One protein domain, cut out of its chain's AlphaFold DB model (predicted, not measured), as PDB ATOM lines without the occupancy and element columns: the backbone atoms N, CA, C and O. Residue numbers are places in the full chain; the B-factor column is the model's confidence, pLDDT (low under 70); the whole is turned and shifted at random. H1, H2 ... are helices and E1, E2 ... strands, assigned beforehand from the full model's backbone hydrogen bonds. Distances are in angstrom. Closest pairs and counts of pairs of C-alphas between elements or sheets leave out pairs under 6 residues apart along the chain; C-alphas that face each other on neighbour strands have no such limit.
ATOM      1  N   TYR A  31     139.317 150.698 155.807       91.75
ATOM      2  CA  TYR A  31     138.656 150.172 154.617       91.75
ATOM      3  C   TYR A  31     139.290 148.850 154.169       91.75
ATOM      4  O   TYR A  31     138.574 147.890 153.941       91.75
ATOM      5  N   ALA A  32     140.621 148.755 154.112       86.06
ATOM      6  CA  ALA A  32     141.312 147.528 153.714       86.06
ATOM      7  C   ALA A  32     141.037 146.344 154.660       86.06
ATOM      8  O   ALA A  32     140.914 145.206 154.200       86.06
ATOM      9  N   VAL A  33     140.927 146.609 155.966       88.69
ATOM     10  CA  VAL A  33     140.568 145.598 156.975       88.69
ATOM     11  C   VAL A  33     139.096 145.193 156.853       88.69
ATOM     12  O   VAL A  33     138.788 144.006 156.894       88.69
ATOM     13  N   GLU A  34     138.187 146.157 156.675       91.31
ATOM     14  CA  GLU A  34     136.739 145.917 156.594       91.31
ATOM     15  C   GLU A  34     136.315 145.265 155.266       91.31
ATOM     16  O   GLU A  34     135.423 144.421 155.259       91.31
ATOM     17  N   ASP A  35     136.969 145.610 154.156       88.94
ATOM     18  CA  ASP A  35     136.666 145.097 152.812       88.94
ATOM     19  C   ASP A  35     137.184 143.664 152.605       88.94
ATOM     20  O   ASP A  35     136.737 142.941 151.722       88.94
ATOM     21  N   GLY A  36     138.104 143.191 153.450       82.00
ATOM     22  CA  GLY A  36     138.603 141.816 153.382       82.00
ATOM     23  C   GLY A  36     139.659 141.558 152.313       82.00
ATOM     24  O   GLY A  36     140.132 140.430 152.200       82.00
ATOM     25  N   ALA A  37     140.078 142.577 151.558       79.88
ATOM     26  CA  ALA A  37     141.070 142.420 150.495       79.88
ATOM     27  C   ALA A  37     142.390 141.817 151.015       79.88
ATOM     28  O   ALA A  37     143.020 141.000 150.343       79.88
ATOM     29  N   VAL A  38     142.776 142.175 152.245       77.31
ATOM     30  CA  VAL A  38     143.951 141.606 152.923       77.31
ATOM     31  C   VAL A  38     143.733 140.129 153.265       77.31
ATOM     32  O   VAL A  38     144.617 139.313 153.013       77.31
ATOM     33  N   PHE A  39     142.553 139.775 153.780       80.94
ATOM     34  CA  PHE A  39     142.212 138.403 154.166       80.94
ATOM     35  C   PHE A  39     142.208 137.461 152.973       80.94
ATOM     36  O   PHE A  39     142.803 136.392 153.051       80.94
ATOM     37  N   LYS A  40     141.626 137.888 151.849       81.31
ATOM     38  CA  LYS A  40     141.608 137.090 150.623       81.31
ATOM     39  C   LYS A  40     143.024 136.786 150.127       81.31
ATOM     40  O   LYS A  40     143.358 135.631 149.899       81.31
ATOM     41  N   GLY A  41     143.889 137.801 150.064       76.81
ATOM     42  CA  GLY A  41     145.267 137.614 149.608       76.81
ATOM     43  C   GLY A  41     146.150 136.805 150.567       76.81
ATOM     44  O   GLY A  41     147.152 136.240 150.131       76.81
ATOM     45  N   VAL A  42     145.834 136.771 151.867       75.25
ATOM     46  CA  VAL A  42     146.495 135.873 152.831       75.25
ATOM     47  C   VAL A  42     145.953 134.458 152.681       75.25
ATOM     48  O   VAL A  42     146.752 133.541 152.568       75.25
ATOM     49  N   ALA A  43     144.635 134.277 152.601       81.12
ATOM     50  CA  ALA A  43     144.008 132.968 152.438       81.12
ATOM     51  C   ALA A  43     144.469 132.251 151.161       81.12
ATOM     52  O   ALA A  43     144.835 131.080 151.228       81.12
ATOM     53  N   GLU A  44     144.532 132.961 150.030       81.56
ATOM     54  CA  GLU A  44     145.062 132.432 148.765       81.56
ATOM     55  C   GLU A  44     146.515 131.941 148.930       81.56
ATOM     56  O   GLU A  44     146.851 130.832 148.523       81.56
ATOM     57  N   ARG A  45     147.372 132.710 149.618       79.25
ATOM     58  CA  ARG A  45     148.773 132.321 149.876       79.25
ATOM     59  C   ARG A  45     148.916 131.194 150.898       79.25
ATOM     60  O   ARG A  45     149.783 130.338 150.742       79.25
ATOM     61  N   SER A  46     148.097 131.196 151.945       76.31
ATOM     62  CA  SER A  46     148.065 130.132 152.950       76.31
ATOM     63  C   SER A  46     147.617 128.816 152.328       76.31
ATOM     64  O   SER A  46     148.160 127.772 152.677       76.31
ATOM     65  N   TYR A  47     146.691 128.861 151.367       79.81
ATOM     66  CA  TYR A  47     146.268 127.680 150.626       79.81
ATOM     67  C   TYR A  47     147.409 127.068 149.808       79.81
ATOM     68  O   TYR A  47     147.571 125.851 149.810       79.81
ATOM     69  N   ASP A  48     148.250 127.880 149.169       83.69
ATOM     70  CA  ASP A  48     149.395 127.372 148.402       83.69
ATOM     71  C   ASP A  48     150.528 126.815 149.288       83.69
ATOM     72  O   ASP A  48     151.477 126.207 148.785       83.69
ATOM     73  N   ASN A  49     150.437 126.967 150.616       82.56
ATOM     74  CA  ASN A  49     151.430 126.459 151.553       82.56
ATOM     75  C   ASN A  49     151.170 124.975 151.912       82.56
ATOM     76  O   ASN A  49     150.196 124.666 152.606       82.56
ATOM     77  N   PRO A  50     152.065 124.036 151.541       88.44
ATOM     78  CA  PRO A  50     151.884 122.615 151.844       88.44
ATOM     79  C   PRO A  50     151.857 122.310 153.350       88.44
ATOM     80  O   PRO A  50     151.189 121.364 153.762       88.44
ATOM     81  N   ALA A  51     152.525 123.114 154.186       82.19
ATOM     82  CA  ALA A  51     152.504 122.930 155.638       82.19
ATOM     83  C   ALA A  51     151.120 123.223 156.238       82.19
ATOM     84  O   ALA A  51     150.684 122.531 157.155       82.19
ATOM     85  N   PHE A  52     150.408 124.212 155.691       82.75
ATOM     86  CA  PHE A  52     149.052 124.547 156.120       82.75
ATOM     87  C   PHE A  52     148.063 123.429 155.764       82.75
ATOM     88  O   PHE A  52     147.294 122.995 156.620       82.75
ATOM     89  N   LYS A  53     148.135 122.897 154.534       87.12
ATOM     90  CA  LYS A  53     147.297 121.760 154.115       87.12
ATOM     91  C   LYS A  53     147.538 120.518 154.971       87.12
ATOM     92  O   LYS A  53     146.573 119.865 155.360       87.12
ATOM     93  N   ALA A  54     148.797 120.216 155.291       88.69
ATOM     94  CA  ALA A  54     149.148 119.098 156.166       88.69
ATOM     95  C   ALA A  54     148.534 119.262 157.567       88.69
ATOM     96  O   ALA A  54     147.861 118.353 158.039       88.69
ATOM     97  N   ALA A  55     148.663 120.443 158.181       85.12
ATOM     98  CA  ALA A  55     148.095 120.710 159.505       85.12
ATOM     99  C   ALA A  55     146.560 120.581 159.537       85.12
ATOM    100  O   ALA A  55     146.014 119.959 160.446       85.12
ATOM    101  N   ILE A  56     145.859 121.120 158.531       86.81
ATOM    102  CA  ILE A  56     144.399 120.954 158.417       86.81
ATOM    103  C   ILE A  56     144.027 119.483 158.226       86.81
ATOM    104  O   ILE A  56     143.045 119.021 158.804       86.81
ATOM    105  N   THR A  57     144.798 118.753 157.421       90.56
ATOM    106  CA  THR A  57     144.557 117.330 157.161       90.56
ATOM    107  C   THR A  57     144.671 116.515 158.447       90.56
ATOM    108  O   THR A  57     143.749 115.761 158.754       90.56
ATOM    109  N   ASP A  58     145.737 116.706 159.226       92.19
ATOM    110  CA  ASP A  58     145.965 115.982 160.484       92.19
ATOM    111  C   ASP A  58     144.841 116.241 161.508       92.19
ATOM    112  O   ASP A  58     144.336 115.312 162.158       92.19
ATOM    113  N   GLU A  59     144.393 117.495 161.618       88.69
ATOM    114  CA  GLU A  59     143.310 117.892 162.522       88.69
ATOM    115  C   GLU A  59     141.956 117.333 162.056       88.69
ATOM    116  O   GLU A  59     141.196 116.773 162.851       88.69
ATOM    117  N   ALA A  60     141.668 117.394 160.752       88.88
ATOM    118  CA  ALA A  60     140.450 116.836 160.174       88.88
ATOM    119  C   ALA A  60     140.389 115.307 160.335       88.88
ATOM    120  O   ALA A  60     139.352 114.770 160.728       88.88
ATOM    121  N   GLN A  61     141.500 114.598 160.106       92.94
ATOM    122  CA  GLN A  61     141.601 113.151 160.324       92.94
ATOM    123  C   GLN A  61     141.329 112.784 161.786       92.94
ATOM    124  O   GLN A  61     140.520 111.894 162.072       92.94
ATOM    125  N   SER A  62     141.947 113.508 162.720       92.81
ATOM    126  CA  SER A  62     141.725 113.328 164.157       92.81
ATOM    127  C   SER A  62     140.267 113.606 164.542       92.81
ATOM    128  O   SER A  62     139.649 112.822 165.267       92.81
ATOM    129  N   GLY A  63     139.671 114.676 164.004       89.12
ATOM    130  CA  GLY A  63     138.272 115.045 164.220       89.12
ATOM    131  C   GLY A  63     137.283 113.981 163.735       89.12
ATOM    132  O   GLY A  63     136.377 113.596 164.481       89.12
ATOM    133  N   VAL A  64     137.487 113.452 162.525       90.06
ATOM    134  CA  VAL A  64     136.648 112.395 161.933       90.06
ATOM    135  C   VAL A  64     136.728 111.104 162.748       90.06
ATOM    136  O   VAL A  64     135.693 110.516 163.068       90.06
ATOM    137  N   ARG A  65     137.931 110.673 163.152       93.06
ATOM    138  CA  ARG A  65     138.109 109.473 163.990       93.06
ATOM    139  C   ARG A  65     137.395 109.620 165.333       93.06
ATOM    140  O   ARG A  65     136.569 108.778 165.686       93.06
ATOM    141  N   ASN A  66     137.622 110.739 166.021       91.62
ATOM    142  CA  ASN A  66     136.983 111.042 167.303       91.62
ATOM    143  C   ASN A  66     135.450 111.120 167.194       91.62
ATOM    144  O   ASN A  66     134.731 110.832 168.155       91.62
ATOM    145  N   TYR A  67     134.910 111.546 166.050       90.75
ATOM    146  CA  TYR A  67     133.469 111.525 165.806       90.75
ATOM    147  C   TYR A  67     132.922 110.094 165.756       90.75
ATOM    148  O   TYR A  67     131.992 109.779 166.500       90.75
ATOM    149  N   PHE A  68     133.519 109.212 164.950       91.31
ATOM    150  CA  PHE A  68     133.070 107.822 164.831       91.31
ATOM    151  C   PHE A  68     133.227 107.032 166.133       91.31
ATOM    152  O   PHE A  68     132.312 106.301 166.517       91.31
ATOM    153  N   GLU A  69     134.324 107.237 166.862       92.56
ATOM    154  CA  GLU A  69     134.531 106.610 168.171       92.56
ATOM    155  C   GLU A  69     133.440 107.000 169.176       92.56
ATOM    156  O   GLU A  69     132.898 106.136 169.870       92.56
ATOM    157  N   ARG A  70     133.039 108.280 169.211       92.19
ATOM    158  CA  ARG A  70     131.935 108.758 170.064       92.19
ATOM    159  C   ARG A  70     130.576 108.181 169.672       92.19
ATOM    160  O   ARG A  70     129.723 108.018 170.539       92.19
ATOM    161  N   GLN A  71     130.385 107.837 168.400       91.50
ATOM    162  CA  GLN A  71     129.202 107.114 167.918       91.50
ATOM    163  C   GLN A  71     129.280 105.596 168.182       91.50
ATOM    164  O   GLN A  71     128.392 104.849 167.777       91.50
ATOM    165  N   GLY A  72     130.330 105.117 168.862       93.12
ATOM    166  CA  GLY A  72     130.535 103.701 169.171       93.12
ATOM    167  C   GLY A  72     131.076 102.875 168.002       93.12
ATOM    168  O   GLY A  72     131.095 101.645 168.078       93.12
ATOM    169  N   VAL A  73     131.525 103.517 166.919       91.44
ATOM    170  CA  VAL A  73     132.109 102.848 165.753       91.44
ATOM    171  C   VAL A  73     133.618 102.732 165.951       91.44
ATOM    172  O   VAL A  73     134.346 103.719 165.905       91.44
ATOM    173  N   ASN A  74     134.107 101.506 166.150       92.44
ATOM    174  CA  ASN A  74     135.542 101.248 166.250       92.44
ATOM    175  C   ASN A  74     136.163 101.155 164.846       92.44
ATOM    176  O   ASN A  74     136.174 100.095 164.213       92.44
ATOM    177  N   VAL A  75     136.666 102.294 164.372       91.31
ATOM    178  CA  VAL A  75     137.265 102.471 163.043       91.31
ATOM    179  C   VAL A  75     138.445 101.516 162.812       91.31
ATOM    180  O   VAL A  75     138.595 100.956 161.721       91.31
ATOM    181  N   GLU A  76     139.242 101.279 163.854       92.56
ATOM    182  CA  GLU A  76     140.428 100.422 163.809       92.56
ATOM    183  C   GLU A  76     140.045  98.941 163.686       92.56
ATOM    184  O   GLU A  76     140.583  98.212 162.850       92.56
ATOM    185  N   ALA A  77     139.041  98.497 164.451       92.00
ATOM    186  CA  ALA A  77     138.531  97.126 164.390       92.00
ATOM    187  C   ALA A  77     137.938  96.786 163.013       92.00
ATOM    188  O   ALA A  77     138.062  95.652 162.546       92.00
ATOM    189  N   LEU A  78     137.332  97.774 162.347       90.75
ATOM    190  CA  LEU A  78     136.792  97.645 160.992       90.75
ATOM    191  C   LEU A  78     137.850  97.841 159.893       90.75
ATOM    192  O   LEU A  78     137.530  97.680 158.717       90.75
ATOM    193  N   ARG A  79     139.102  98.162 160.255       91.62
ATOM    194  CA  ARG A  79     140.197  98.500 159.326       91.62
ATOM    195  C   ARG A  79     139.846  99.641 158.364       91.62
ATOM    196  O   ARG A  79     140.336  99.675 157.237       91.62
ATOM    197  N   LEU A  80     139.008 100.577 158.808       90.31
ATOM    198  CA  LEU A  80     138.571 101.728 158.011       90.31
ATOM    199  C   LEU A  80     139.505 102.937 158.144       90.31
ATOM    200  O   LEU A  80     139.384 103.860 157.345       90.31
ATOM    201  N   GLY A  81     140.446 102.932 159.098       89.88
ATOM    202  CA  GLY A  81     141.303 104.085 159.407       89.88
ATOM    203  C   GLY A  81     142.014 104.646 158.175       89.88
ATOM    204  O   GLY A  81     141.822 105.806 157.833       89.88
ATOM    205  N   GLY A  82     142.722 103.794 157.427       92.25
ATOM    206  CA  GLY A  82     143.429 104.231 156.217       92.25
ATOM    207  C   GLY A  82     142.511 104.717 155.088       92.25
ATOM    208  O   GLY A  82     142.912 105.570 154.304       92.25
ATOM    209  N   ALA A  83     141.276 104.207 155.005       89.88
ATOM    210  CA  ALA A  83     140.307 104.664 154.008       89.88
ATOM    211  C   ALA A  83     139.731 106.042 154.370       89.88
ATOM    212  O   ALA A  83     139.583 106.882 153.485       89.88
ATOM    213  N   LEU A  84     139.449 106.289 155.655       88.94
ATOM    214  CA  LEU A  84     139.010 107.601 156.137       88.94
ATOM    215  C   LEU A  84     140.115 108.646 155.991       88.94
ATOM    216  O   LEU A  84     139.852 109.733 155.487       88.94
ATOM    217  N   ASP A  85     141.349 108.302 156.360       92.69
ATOM    218  CA  ASP A  85     142.493 109.205 156.229       92.69
ATOM    219  C   ASP A  85     142.709 109.621 154.769       92.69
ATOM    220  O   ASP A  85     142.862 110.807 154.479       92.69
ATOM    221  N   ALA A  86     142.663 108.652 153.845       91.75
ATOM    222  CA  ALA A  86     142.777 108.907 152.414       91.75
ATOM    223  C   ALA A  86     141.621 109.772 151.890       91.75
ATOM    224  O   ALA A  86     141.843 110.644 151.054       91.75
ATOM    225  N   LEU A  87     140.398 109.566 152.389       89.38
ATOM    226  CA  LEU A  87     139.238 110.363 151.993       89.38
ATOM    227  C   LEU A  87     139.358 111.818 152.466       89.38
ATOM    228  O   LEU A  87     139.057 112.725 151.696       89.38
ATOM    229  N   VAL A  88     139.859 112.052 153.684       90.25
ATOM    230  CA  VAL A  88     140.136 113.409 154.186       90.25
ATOM    231  C   VAL A  88     141.233 114.089 153.362       90.25
ATOM    232  O   VAL A  88     141.071 115.249 152.994       90.25
ATOM    233  N   VAL A  89     142.306 113.373 153.005       93.31
ATOM    234  CA  VAL A  89     143.361 113.909 152.123       93.31
ATOM    235  C   VAL A  89     142.771 114.334 150.778       93.31
ATOM    236  O   VAL A  89     142.957 115.471 150.359       93.31
ATOM    237  N   VAL A  90     141.983 113.461 150.138       91.81
ATOM    238  CA  VAL A  90     141.316 113.770 148.863       91.81
ATOM    239  C   VAL A  90     140.362 114.961 149.000       91.81
ATOM    240  O   VAL A  90     140.284 115.785 148.092       91.81
ATOM    241  N   ALA A  91     139.667 115.089 150.134       88.56
ATOM    242  CA  ALA A  91     138.790 116.221 150.410       88.56
ATOM    243  C   ALA A  91     139.560 117.549 150.452       88.56
ATOM    244  O   ALA A  91     139.168 118.500 149.776       88.56
ATOM    245  N   VAL A  92     140.667 117.602 151.199       89.62
ATOM    246  CA  VAL A  92     141.514 118.802 151.345       89.62
ATOM    247  C   VAL A  92     142.248 119.141 150.044       89.62
ATOM    248  O   VAL A  92     142.463 120.314 149.738       89.62
ATOM    249  N   GLU A  93     142.608 118.132 149.250       90.81
ATOM    250  CA  GLU A  93     143.248 118.311 147.941       90.81
ATOM    251  C   GLU A  93     142.258 118.634 146.809       90.81
ATOM    252  O   GLU A  93     142.684 118.946 145.696       90.81
ATOM    253  N   SER A  94     140.948 118.581 147.065       90.56
ATOM    254  CA  SER A  94     139.927 118.804 146.038       90.56
ATOM    255  C   SER A  94     139.798 120.273 145.616       90.56
ATOM    256  O   SER A  94     139.941 121.190 146.422       90.56
ATOM    257  N   ASP A  95     139.379 120.506 144.366       89.94
ATOM    258  CA  ASP A  95     139.051 121.848 143.850       89.94
ATOM    259  C   ASP A  95     137.861 122.514 144.578       89.94
ATOM    260  O   ASP A  95     137.611 123.712 144.418       89.94
ATOM    261  N   ALA A  96     137.089 121.750 145.357       85.94
ATOM    262  CA  ALA A  96     135.980 122.268 146.155       85.94
ATOM    263  C   ALA A  96     136.458 122.922 147.459       85.94
ATOM    264  O   ALA A  96     135.866 123.913 147.894       85.94
ATOM    265  N   PHE A  97     137.550 122.423 148.044       85.38
ATOM    266  CA  PHE A  97     138.084 122.925 149.306       85.38
ATOM    267  C   PHE A  97     138.459 124.420 149.257       85.38
ATOM    268  O   PHE A  97     138.022 125.143 150.151       85.38
ATOM    269  N   PRO A  98     139.134 124.950 148.212       85.56
ATOM    270  CA  PRO A  98     139.372 126.390 148.072       85.56
ATOM    271  C   PRO A  98     138.104 127.240 148.157       85.56
ATOM    272  O   PRO A  98     138.098 128.254 148.845       85.56
ATOM    273  N   ARG A  99     137.010 126.816 147.509       86.75
ATOM    274  CA  ARG A  99     135.737 127.562 147.513       86.75
ATOM    275  C   ARG A  99     135.084 127.571 148.892       86.75
ATOM    276  O   ARG A  99     134.510 128.584 149.299       86.75
ATOM    277  N   LEU A 100     135.181 126.457 149.621       83.88
ATOM    278  CA  LEU A 100     134.733 126.406 151.010       83.88
ATOM    279  C   LEU A 100     135.578 127.346 151.872       83.88
ATOM    280  O   LEU A 100     135.022 128.147 152.618       83.88
ATOM    281  N   VAL A 101     136.905 127.267 151.748       84.00
ATOM    282  CA  VAL A 101     137.825 128.124 152.500       84.00
ATOM    283  C   VAL A 101     137.543 129.592 152.203       84.00
ATOM    284  O   VAL A 101     137.426 130.353 153.147       84.00
ATOM    285  N   GLU A 102     137.338 129.994 150.947       87.12
ATOM    286  CA  GLU A 102     136.942 131.368 150.596       87.12
ATOM    287  C   GLU A 102     135.661 131.804 151.324       87.12
ATOM    288  O   GLU A 102     135.628 132.870 151.940       87.12
ATOM    289  N   THR A 103     134.630 130.954 151.328       86.50
ATOM    290  CA  THR A 103     133.363 131.237 152.024       86.50
ATOM    291  C   THR A 103     133.572 131.379 153.536       86.50
ATOM    292  O   THR A 103     132.994 132.253 154.185       86.50
ATOM    293  N   GLN A 104     134.436 130.544 154.115       85.94
ATOM    294  CA  GLN A 104     134.768 130.616 155.534       85.94
ATOM    295  C   GLN A 104     135.704 131.768 155.873       85.94
ATOM    296  O   GLN A 104     135.605 132.299 156.970       85.94
ATOM    297  N   VAL A 105     136.558 132.205 154.950       86.38
ATOM    298  CA  VAL A 105     137.399 133.397 155.102       86.38
ATOM    299  C   VAL A 105     136.525 134.639 155.192       86.38
ATOM    300  O   VAL A 105     136.803 135.496 156.026       86.38
ATOM    301  N   ASP A 106     135.436 134.718 154.426       88.94
ATOM    302  CA  ASP A 106     134.476 135.818 154.549       88.94
ATOM    303  C   ASP A 106     133.773 135.818 155.916       88.94
ATOM    304  O   ASP A 106     133.689 136.866 156.565       88.94
ATOM    305  N   SER A 107     133.342 134.650 156.408       88.12
ATOM    306  CA  SER A 107     132.760 134.531 157.753       88.12
ATOM    307  C   SER A 107     133.783 134.838 158.854       88.12
ATOM    308  O   SER A 107     133.500 135.579 159.797       88.12
ATOM    309  N   ALA A 108     135.007 134.331 158.714       87.06
ATOM    310  CA  ALA A 108     136.105 134.578 159.635       87.06
ATOM    311  C   ALA A 108     136.513 136.053 159.642       87.06
ATOM    312  O   ALA A 108     136.804 136.600 160.703       87.06
ATOM    313  N   ARG A 109     136.475 136.730 158.488       90.62
ATOM    314  CA  ARG A 109     136.668 138.178 158.374       90.62
ATOM    315  C   ARG A 109     135.605 138.923 159.167       90.62
ATOM    316  O   ARG A 109     135.946 139.829 159.921       90.62
ATOM    317  N   GLU A 110     134.331 138.572 159.012       91.38
ATOM    318  CA  GLU A 110     133.251 139.215 159.767       91.38
ATOM    319  C   GLU A 110     133.436 139.029 161.276       91.38
ATOM    320  O   GLU A 110     133.344 140.000 162.030       91.38
ATOM    321  N   GLN A 111     133.791 137.816 161.710       89.75
ATOM    322  CA  GLN A 111     134.113 137.522 163.108       89.75
ATOM    323  C   GLN A 111     135.335 138.310 163.592       89.75
ATOM    324  O   GLN A 111     135.299 138.892 164.674       89.75
ATOM    325  N   PHE A 112     136.398 138.389 162.790       91.50
ATOM    326  CA  PHE A 112     137.602 139.150 163.108       91.50
ATOM    327  C   PHE A 112     137.304 140.638 163.272       91.50
ATOM    328  O   PHE A 112     137.669 141.240 164.280       91.50
ATOM    329  N   VAL A 113     136.602 141.238 162.309       93.44
ATOM    330  CA  VAL A 113     136.231 142.657 162.352       93.44
ATOM    331  C   VAL A 113     135.302 142.932 163.534       93.44
ATOM    332  O   VAL A 113     135.447 143.967 164.185       93.44
ATOM    333  N   ALA A 114     134.378 142.020 163.848       93.75
ATOM    334  CA  ALA A 114     133.531 142.128 165.032       93.75
ATOM    335  C   ALA A 114     134.365 142.110 166.323       93.75
ATOM    336  O   ALA A 114     134.198 142.992 167.165       93.75
ATOM    337  N   GLN A 115     135.316 141.179 166.440       92.50
ATOM    338  CA  GLN A 115     136.200 141.069 167.604       92.50
ATOM    339  C   GLN A 115     137.159 142.264 167.735       92.50
ATOM    340  O   GLN A 115     137.438 142.697 168.850       92.50
ATOM    341  N   LEU A 116     137.635 142.841 166.625       93.19
ATOM    342  CA  LEU A 116     138.431 144.076 166.652       93.19
ATOM    343  C   LEU A 116     137.627 145.279 167.162       93.19
ATOM    344  O   LEU A 116     138.178 146.162 167.819       93.19
ATOM    345  N   LYS A 117     136.332 145.328 166.830       95.12
ATOM    346  CA  LYS A 117     135.423 146.421 167.196       95.12
ATOM    347  C   LYS A 117     134.919 146.337 168.632       95.12
ATOM    348  O   LYS A 117     134.380 147.328 169.116       95.12
ATOM    349  N   GLU A 118     135.068 145.198 169.301       95.44
ATOM    350  CA  GLU A 118     134.593 145.001 170.668       95.44
ATOM    351  C   GLU A 118     135.550 145.676 171.672       95.44
ATOM    352  O   GLU A 118     136.685 145.223 171.844       95.44
ATOM    353  N   PRO A 119     135.149 146.779 172.338       90.25
ATOM    354  CA  PRO A 119     136.060 147.554 173.181       90.25
ATOM    355  C   PRO A 119     136.406 146.832 174.488       90.25
ATOM    356  O   PRO A 119     137.538 146.924 174.952       90.25
ATOM    357  N   ASP A 120     135.460 146.068 175.037       93.69
ATOM    358  CA  ASP A 120     135.559 145.471 176.374       93.69
ATOM    359  C   ASP A 120     135.923 143.976 176.344       93.69
ATOM    360  O   ASP A 120     135.839 143.289 177.365       93.69
ATOM    361  N   ARG A 121     136.334 143.447 175.180       91.81
ATOM    362  CA  ARG A 121     136.758 142.048 175.060       91.81
ATOM    363  C   ARG A 121     138.030 141.816 175.892       91.81
ATOM    364  O   ARG A 121     139.000 142.560 175.688       91.81
ATOM    365  N   PRO A 122     138.065 140.790 176.766       95.81
ATOM    366  CA  PRO A 122     139.280 140.428 177.486       95.81
ATOM    367  C   PRO A 122     140.397 140.046 176.502       95.81
ATOM    368  O   PRO A 122     140.090 139.451 175.464       95.81
ATOM    369  N   PRO A 123     141.667 140.357 176.815       95.94
ATOM    370  CA  PRO A 123     142.796 139.941 175.993       95.94
ATOM    371  C   PRO A 123     142.772 138.436 175.730       95.94
ATOM    372  O   PRO A 123     142.456 137.642 176.622       95.94
ATOM    373  N   GLY A 124     143.051 138.053 174.489       94.44
ATOM    374  CA  GLY A 124     143.122 136.654 174.095       94.44
ATOM    375  C   GLY A 124     143.416 136.481 172.608       94.44
ATOM    376  O   GLY A 124     143.275 137.429 171.832       94.44
ATOM    377  N   PRO A 125     143.804 135.268 172.186       92.44
ATOM    378  CA  PRO A 125     144.104 134.987 170.790       92.44
ATOM    379  C   PRO A 125     142.876 135.163 169.895       92.44
ATOM    380  O   PRO A 125     141.719 135.088 170.337       92.44
ATOM    381  N   LEU A 126     143.126 135.364 168.602       87.62
ATOM    382  CA  LEU A 126     142.084 135.229 167.596       87.62
ATOM    383  C   LEU A 126     141.906 133.747 167.281       87.62
ATOM    384  O   LEU A 126     142.745 133.134 166.618       87.62
ATOM    385  N   VAL A 127     140.779 133.201 167.716       88.25
ATOM    386  CA  VAL A 127     140.370 131.841 167.380       88.25
ATOM    387  C   VAL A 127     139.327 131.922 166.274       88.25
ATOM    388  O   VAL A 127     138.283 132.552 166.448       88.25
ATOM    389  N   ILE A 128     139.624 131.303 165.134       83.69
ATOM    390  CA  ILE A 128     138.681 131.142 164.030       83.69
ATOM    391  C   ILE A 128     138.067 129.752 164.158       83.69
ATOM    392  O   ILE A 128     138.779 128.754 164.247       83.69
ATOM    393  N   MET A 129     136.740 129.700 164.177       86.19
ATOM    394  CA  MET A 129     135.995 128.447 164.202       86.19
ATOM    395  C   MET A 129     135.734 128.017 162.760       86.19
ATOM    396  O   MET A 129     134.953 128.663 162.063       86.19
ATOM    397  N   VAL A 130     136.407 126.956 162.314       83.06
ATOM    398  CA  VAL A 130     136.290 126.423 160.949       83.06
ATOM    399  C   VAL A 130     135.367 125.208 160.969       83.06
ATOM    400  O   VAL A 130     135.643 124.228 161.663       83.06
ATOM    401  N   ASP A 131     134.270 125.258 160.214       88.25
ATOM    402  CA  ASP A 131     133.339 124.130 160.098       88.25
ATOM    403  C   ASP A 131     133.638 123.305 158.843       88.25
ATOM    404  O   ASP A 131     133.299 123.682 157.727       88.25
ATOM    405  N   ILE A 132     134.291 122.163 159.015       85.06
ATOM    406  CA  ILE A 132     134.658 121.271 157.906       85.06
ATOM    407  C   ILE A 132     133.580 120.221 157.592       85.06
ATOM    408  O   ILE A 132     133.792 119.376 156.720       85.06
ATOM    409  N   SER A 133     132.436 120.252 158.288       89.81
ATOM    410  CA  SER A 133     131.393 119.227 158.168       89.81
ATOM    411  C   SER A 133     130.863 119.127 156.738       89.81
ATOM    412  O   SER A 133     130.760 118.026 156.201       89.81
ATOM    413  N   ASP A 134     130.585 120.259 156.090       88.62
ATOM    414  CA  ASP A 134     129.983 120.280 154.752       88.62
ATOM    415  C   ASP A 134     130.895 119.661 153.686       88.62
ATOM    416  O   ASP A 134     130.447 118.820 152.909       88.62
ATOM    417  N   VAL A 135     132.194 119.990 153.691       85.19
ATOM    418  CA  VAL A 135     133.147 119.416 152.721       85.19
ATOM    419  C   VAL A 135     133.348 117.924 152.936       85.19
ATOM    420  O   VAL A 135     133.448 117.168 151.971       85.19
ATOM    421  N   ILE A 136     133.384 117.476 154.189       85.25
ATOM    422  CA  ILE A 136     133.523 116.051 154.487       85.25
ATOM    423  C   ILE A 136     132.268 115.286 154.041       85.25
ATOM    424  O   ILE A 136     132.395 114.228 153.423       85.25
ATOM    425  N   ASN A 137     131.070 115.820 154.298       87.88
ATOM    426  CA  ASN A 137     129.819 115.198 153.860       87.88
ATOM    427  C   ASN A 137     129.696 115.161 152.332       87.88
ATOM    428  O   ASN A 137     129.349 114.116 151.791       87.88
ATOM    429  N   GLU A 138     130.069 116.235 151.628       88.00
ATOM    430  CA  GLU A 138     130.075 116.253 150.159       88.00
ATOM    431  C   GLU A 138     130.982 115.150 149.585       88.00
ATOM    432  O   GLU A 138     130.633 114.485 148.609       88.00
ATOM    433  N   GLN A 139     132.135 114.892 150.206       85.56
ATOM    434  CA  GLN A 139     133.026 113.814 149.770       85.56
ATOM    435  C   GLN A 139     132.504 112.420 150.131       85.56
ATOM    436  O   GLN A 139     132.661 111.487 149.341       85.56
ATOM    437  N   PHE A 140     131.843 112.262 151.281       84.06
ATOM    438  CA  PHE A 140     131.177 111.005 151.625       84.06
ATOM    439  C   PHE A 140     130.030 110.676 150.666       84.06
ATOM    440  O   PHE A 140     129.916 109.524 150.241       84.06
ATOM    441  N   ASP A 141     129.237 111.671 150.274       87.81
ATOM    442  CA  ASP A 141     128.138 111.509 149.322       87.81
ATOM    443  C   ASP A 141     128.642 111.091 147.932       87.81
ATOM    444  O   ASP A 141     127.997 110.304 147.234       87.81
ATOM    445  N   ASN A 142     129.836 111.554 147.553       85.81
ATOM    446  CA  ASN A 142     130.490 111.195 146.297       85.81
ATOM    447  C   ASN A 142     131.234 109.843 146.339       85.81
ATOM    448  O   ASN A 142     131.616 109.330 145.285       85.81
ATOM    449  N   ALA A 143     131.432 109.236 147.517       82.44
ATOM    450  CA  ALA A 143     132.136 107.963 147.662       82.44
ATOM    451  C   ALA A 143     131.205 106.762 147.364       82.44
ATOM    452  O   ALA A 143     130.304 106.450 148.159       82.44
ATOM    453  N   PRO A 144     131.416 106.019 146.255       76.31
ATOM    454  CA  PRO A 144     130.572 104.879 145.919       76.31
ATOM    455  C   PRO A 144     130.678 103.793 146.999       76.31
ATOM    456  O   PRO A 144     131.777 103.441 147.421       76.31
ATOM    457  N   LEU A 145     129.525 103.239 147.401       74.94
ATOM    458  CA  LEU A 145     129.309 102.205 148.439       74.94
ATOM    459  C   LEU A 145     129.213 102.692 149.893       74.94
ATOM    460  O   LEU A 145     128.644 101.965 150.706       74.94
ATOM    461  N   ILE A 146     129.710 103.886 150.229       70.50
ATOM    462  CA  ILE A 146     129.765 104.365 151.623       70.50
ATOM    463  C   ILE A 146     128.717 105.459 151.890       70.50
ATOM    464  O   ILE A 146     128.052 105.415 152.927       70.50
ATOM    465  N   GLY A 147     128.495 106.376 150.940       67.75
ATOM    466  CA  GLY A 147     127.643 107.558 151.147       67.75
ATOM    467  C   GLY A 147     126.196 107.256 151.554       67.75
ATOM    468  O   GLY A 147     125.680 107.847 152.492       67.75
ATOM    469  N   ALA A 148     125.543 106.262 150.941       75.56
ATOM    470  CA  ALA A 148     124.130 105.969 151.228       75.56
ATOM    471  C   ALA A 148     123.875 105.317 152.603       75.56
ATOM    472  O   ALA A 148     122.726 105.232 153.039       75.56
ATOM    473  N   ALA A 149     124.919 104.798 153.256       78.88
ATOM    474  CA  ALA A 149     124.807 104.069 154.516       78.88
ATOM    475  C   ALA A 149     125.298 104.877 155.726       78.88
ATOM    476  O   ALA A 149     124.975 104.513 156.860       78.88
ATOM    477  N   LEU A 150     126.073 105.944 155.508       78.62
ATOM    478  CA  LEU A 150     126.584 106.777 156.588       78.62
ATOM    479  C   LEU A 150     125.605 107.913 156.920       78.62
ATOM    480  O   LEU A 150     125.109 108.584 156.018       78.62
ATOM    481  N   PRO A 151     125.315 108.155 158.209       83.12
ATOM    482  CA  PRO A 151     124.599 109.355 158.618       83.12
ATOM    483  C   PRO A 151     125.463 110.598 158.377       83.12
ATOM    484  O   PRO A 151     126.689 110.525 158.471       83.12
ATOM    485  N   THR A 152     124.813 111.742 158.142       88.00
ATOM    486  CA  THR A 152     125.481 113.045 158.034       88.00
ATOM    487  C   THR A 152     126.406 113.264 159.230       88.00
ATOM    488  O   THR A 152     125.999 113.152 160.391       88.00
ATOM    489  N   VAL A 153     127.669 113.547 158.936       85.75
ATOM    490  CA  VAL A 153     128.720 113.762 159.922       85.75
ATOM    491  C   VAL A 153     128.669 115.222 160.360       85.75
ATOM    492  O   VAL A 153     128.940 116.117 159.567       85.75
ATOM    493  N   VAL A 154     128.310 115.466 161.621       90.75
ATOM    494  CA  VAL A 154     128.340 116.810 162.219       90.75
ATOM    495  C   VAL A 154     129.557 116.895 163.123       90.75
ATOM    496  O   VAL A 154     129.569 116.324 164.219       90.75
ATOM    497  N   LEU A 155     130.596 117.581 162.660       85.62
ATOM    498  CA  LEU A 155     131.800 117.799 163.449       85.62
ATOM    499  C   LEU A 155     131.649 119.093 164.255       85.62
ATOM    500  O   LEU A 155     131.083 120.066 163.761       85.62
ATOM    501  N   PRO A 156     132.128 119.135 165.512       87.25
ATOM    502  CA  PRO A 156     132.286 120.416 166.184       87.25
ATOM    503  C   PRO A 156     133.259 121.284 165.365       87.25
ATOM    504  O   PRO A 156     134.253 120.740 164.875       87.25
ATOM    505  N   PRO A 157     133.016 122.601 165.230       86.50
ATOM    506  CA  PRO A 157     133.942 123.474 164.527       86.50
ATOM    507  C   PRO A 157     135.331 123.394 165.151       86.50
ATOM    508  O   PRO A 157     135.480 123.391 166.379       86.50
ATOM    509  N   VAL A 158     136.343 123.331 164.297       83.31
ATOM    510  CA  VAL A 158     137.736 123.271 164.717       83.31
ATOM    511  C   VAL A 158     138.171 124.681 165.096       83.31
ATOM    512  O   VAL A 158     138.088 125.608 164.290       83.31
ATOM    513  N   ALA A 159     138.607 124.841 166.343       83.56
ATOM    514  CA  ALA A 159     139.134 126.090 166.868       83.56
ATOM    515  C   ALA A 159     140.593 126.244 166.431       83.56
ATOM    516  O   ALA A 159     141.487 125.639 167.020       83.56
ATOM    517  N   VAL A 160     140.835 127.046 165.397       80.62
ATOM    518  CA  VAL A 160     142.187 127.327 164.911       80.62
ATOM    519  C   VAL A 160     142.636 128.669 165.473       80.62
ATOM    520  O   VAL A 160     142.018 129.703 165.207       80.62
ATOM    521  N   GLU A 161     143.717 128.665 166.253       84.69
ATOM    522  CA  GLU A 161     144.406 129.899 166.628       84.69
ATOM    523  C   GLU A 161     145.051 130.492 165.374       84.69
ATOM    524  O   GLU A 161     146.058 129.996 164.871       84.69
ATOM    525  N   ALA A 162     144.422 131.530 164.832       82.81
ATOM    526  CA  ALA A 162     144.876 132.169 163.607       82.81
ATOM    527  C   ALA A 162     145.927 133.244 163.888       82.81
ATOM    528  O   ALA A 162     146.827 133.464 163.081       82.81
ATOM    529  N   VAL A 163     145.794 133.929 165.027       84.62
ATOM    530  CA  VAL A 163     146.705 134.986 165.467       84.62
ATOM    531  C   VAL A 163     146.890 134.870 166.974       84.62
ATOM    532  O   VAL A 163     145.904 134.757 167.710       84.62
ATOM    533  N   SER A 164     148.145 134.936 167.416       88.06
ATOM    534  CA  SER A 164     148.489 134.923 168.836       88.06
ATOM    535  C   SER A 164     147.866 136.103 169.581       88.06
ATOM    536  O   SER A 164     147.578 137.147 168.994       88.06
ATOM    537  N   GLU A 165     147.684 135.950 170.893       94.00
ATOM    538  CA  GLU A 165     147.135 136.996 171.765       94.00
ATOM    539  C   GLU A 165     147.859 138.339 171.594       94.00
ATOM    540  O   GLU A 165     147.214 139.352 171.342       94.00
ATOM    541  N   GLU A 166     149.193 138.343 171.649       90.69
ATOM    542  CA  GLU A 166     150.001 139.564 171.526       90.69
ATOM    543  C   GLU A 166     149.769 140.274 170.186       90.69
ATOM    544  O   GLU A 166     149.458 141.463 170.146       90.69
ATOM    545  N   THR A 167     149.836 139.530 169.076       86.44
ATOM    546  CA  THR A 167     149.655 140.114 167.738       86.44
ATOM    547  C   THR A 167     148.220 140.600 167.531       86.44
ATOM    548  O   THR A 167     147.988 141.613 166.868       86.44
ATOM    549  N   PHE A 168     147.240 139.904 168.109       90.25
ATOM    550  CA  PHE A 168     145.844 140.303 168.017       90.25
ATOM    551  C   PHE A 168     145.544 141.570 168.838       90.25
ATOM    552  O   PHE A 168     144.849 142.464 168.350       90.25
ATOM    553  N   GLU A 169     146.109 141.709 170.037       91.81
ATOM    554  CA  GLU A 169     145.967 142.921 170.854       91.81
ATOM    555  C   GLU A 169     146.702 144.131 170.246       91.81
ATOM    556  O   GLU A 169     146.186 145.256 170.268       91.81
ATOM    557  N   ASP A 170     147.842 143.910 169.589       89.31
ATOM    558  CA  ASP A 170     148.511 144.939 168.784       89.31
ATOM    559  C   ASP A 170     147.647 145.380 167.594       89.31
ATOM    560  O   ASP A 170     147.528 146.579 167.300       89.31
ATOM    561  N   ALA A 171     146.989 144.427 166.925       89.75
ATOM    562  CA  ALA A 171     146.046 144.718 165.852       89.75
ATOM    563  C   ALA A 171     144.832 145.511 166.364       89.75
ATOM    564  O   ALA A 171     144.430 146.481 165.716       89.75
TER     565      ALA A 171
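What this domain is: This is residues 31 to 171 of the 332 residues of an uncharacterized protein of Actinobacteria bacterium HGW-Actinobacteria-4 (UniProt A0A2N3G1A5). An elongated, mostly helical body has two groups of parts end to end: in one, the helical hairpin of H3 and H4 with H6 crossing H4; in the other, long H5 with H2 packed on it and the ribbon E1 - E2 beside it through E1. H1 and H7 lie toward the far end of the second group. The 141 printed residues include seven named helices and two named strands, ordered H1, H2, H3, H4, H5, E1, H6, E2, H7; the sheet is antiparallel. The whole is only just compact, close to loose, with a radius of gyration of the C-alphas of 17.1 A, spanning 50 by 30 by 25 A.

How they stand to each other: H1, residues 31 to 35, only just touches residues 109 to 113 of H5, residues 96 to 117, with 3 pairs of C-alphas within 8 A, the closest Glu 34 and Val 113 at 6.6 A. H2, residues 37 to 47, touches H5 at a steep tilt of 44 degrees, opposite ways; the closest C-alphas, Phe 39 and Arg 109, are 7.0 A apart. H3, residues 50 to 70, and H4, residues 81 to 93, form a hairpin at 43 degrees; their closest C-alphas, Gln 61 and Asp 85, are 5.8 A apart. The closest C-alphas of H5 and E1, residues 126 to 130, are Ala 108 and Ile 128, 6.1 A apart. H6, residues 133 to 142, touches residues 87 to 91 of H4, about perpendicular at 74 degrees, closest at C-alphas Ala 91 and Gln 139, 6.3 A. E1 is antiparallel to E2, residues 158 to 163, with N 128 and O 160 at 2.9 A. H7, residues 165 to 171, is close to but not clearly touching H5; C-alphas Leu 116 and Ala 171 are closest at 7.7 A. Every O i to N i+4 pair is within hydrogen-bond range in H1, H3, H4, H5, H6 and H7, and 6 of 7 in H2.

Where its parts are: H1 begins at C-alpha 31, (138.656, 150.172, 154.617). H3 measures 30.4 A and H5 32.0 A. H7 ends at C-alpha 171, (146.046, 144.718, 165.852).

The domain as a whole: The farthest C-alphas, Tyr 31 and Ala 77, are 53.9 A apart. The printed part has no cut. The link from H6 to E2, residues 143 to 157, is long; it holds residue 147, with pLDDT under 70.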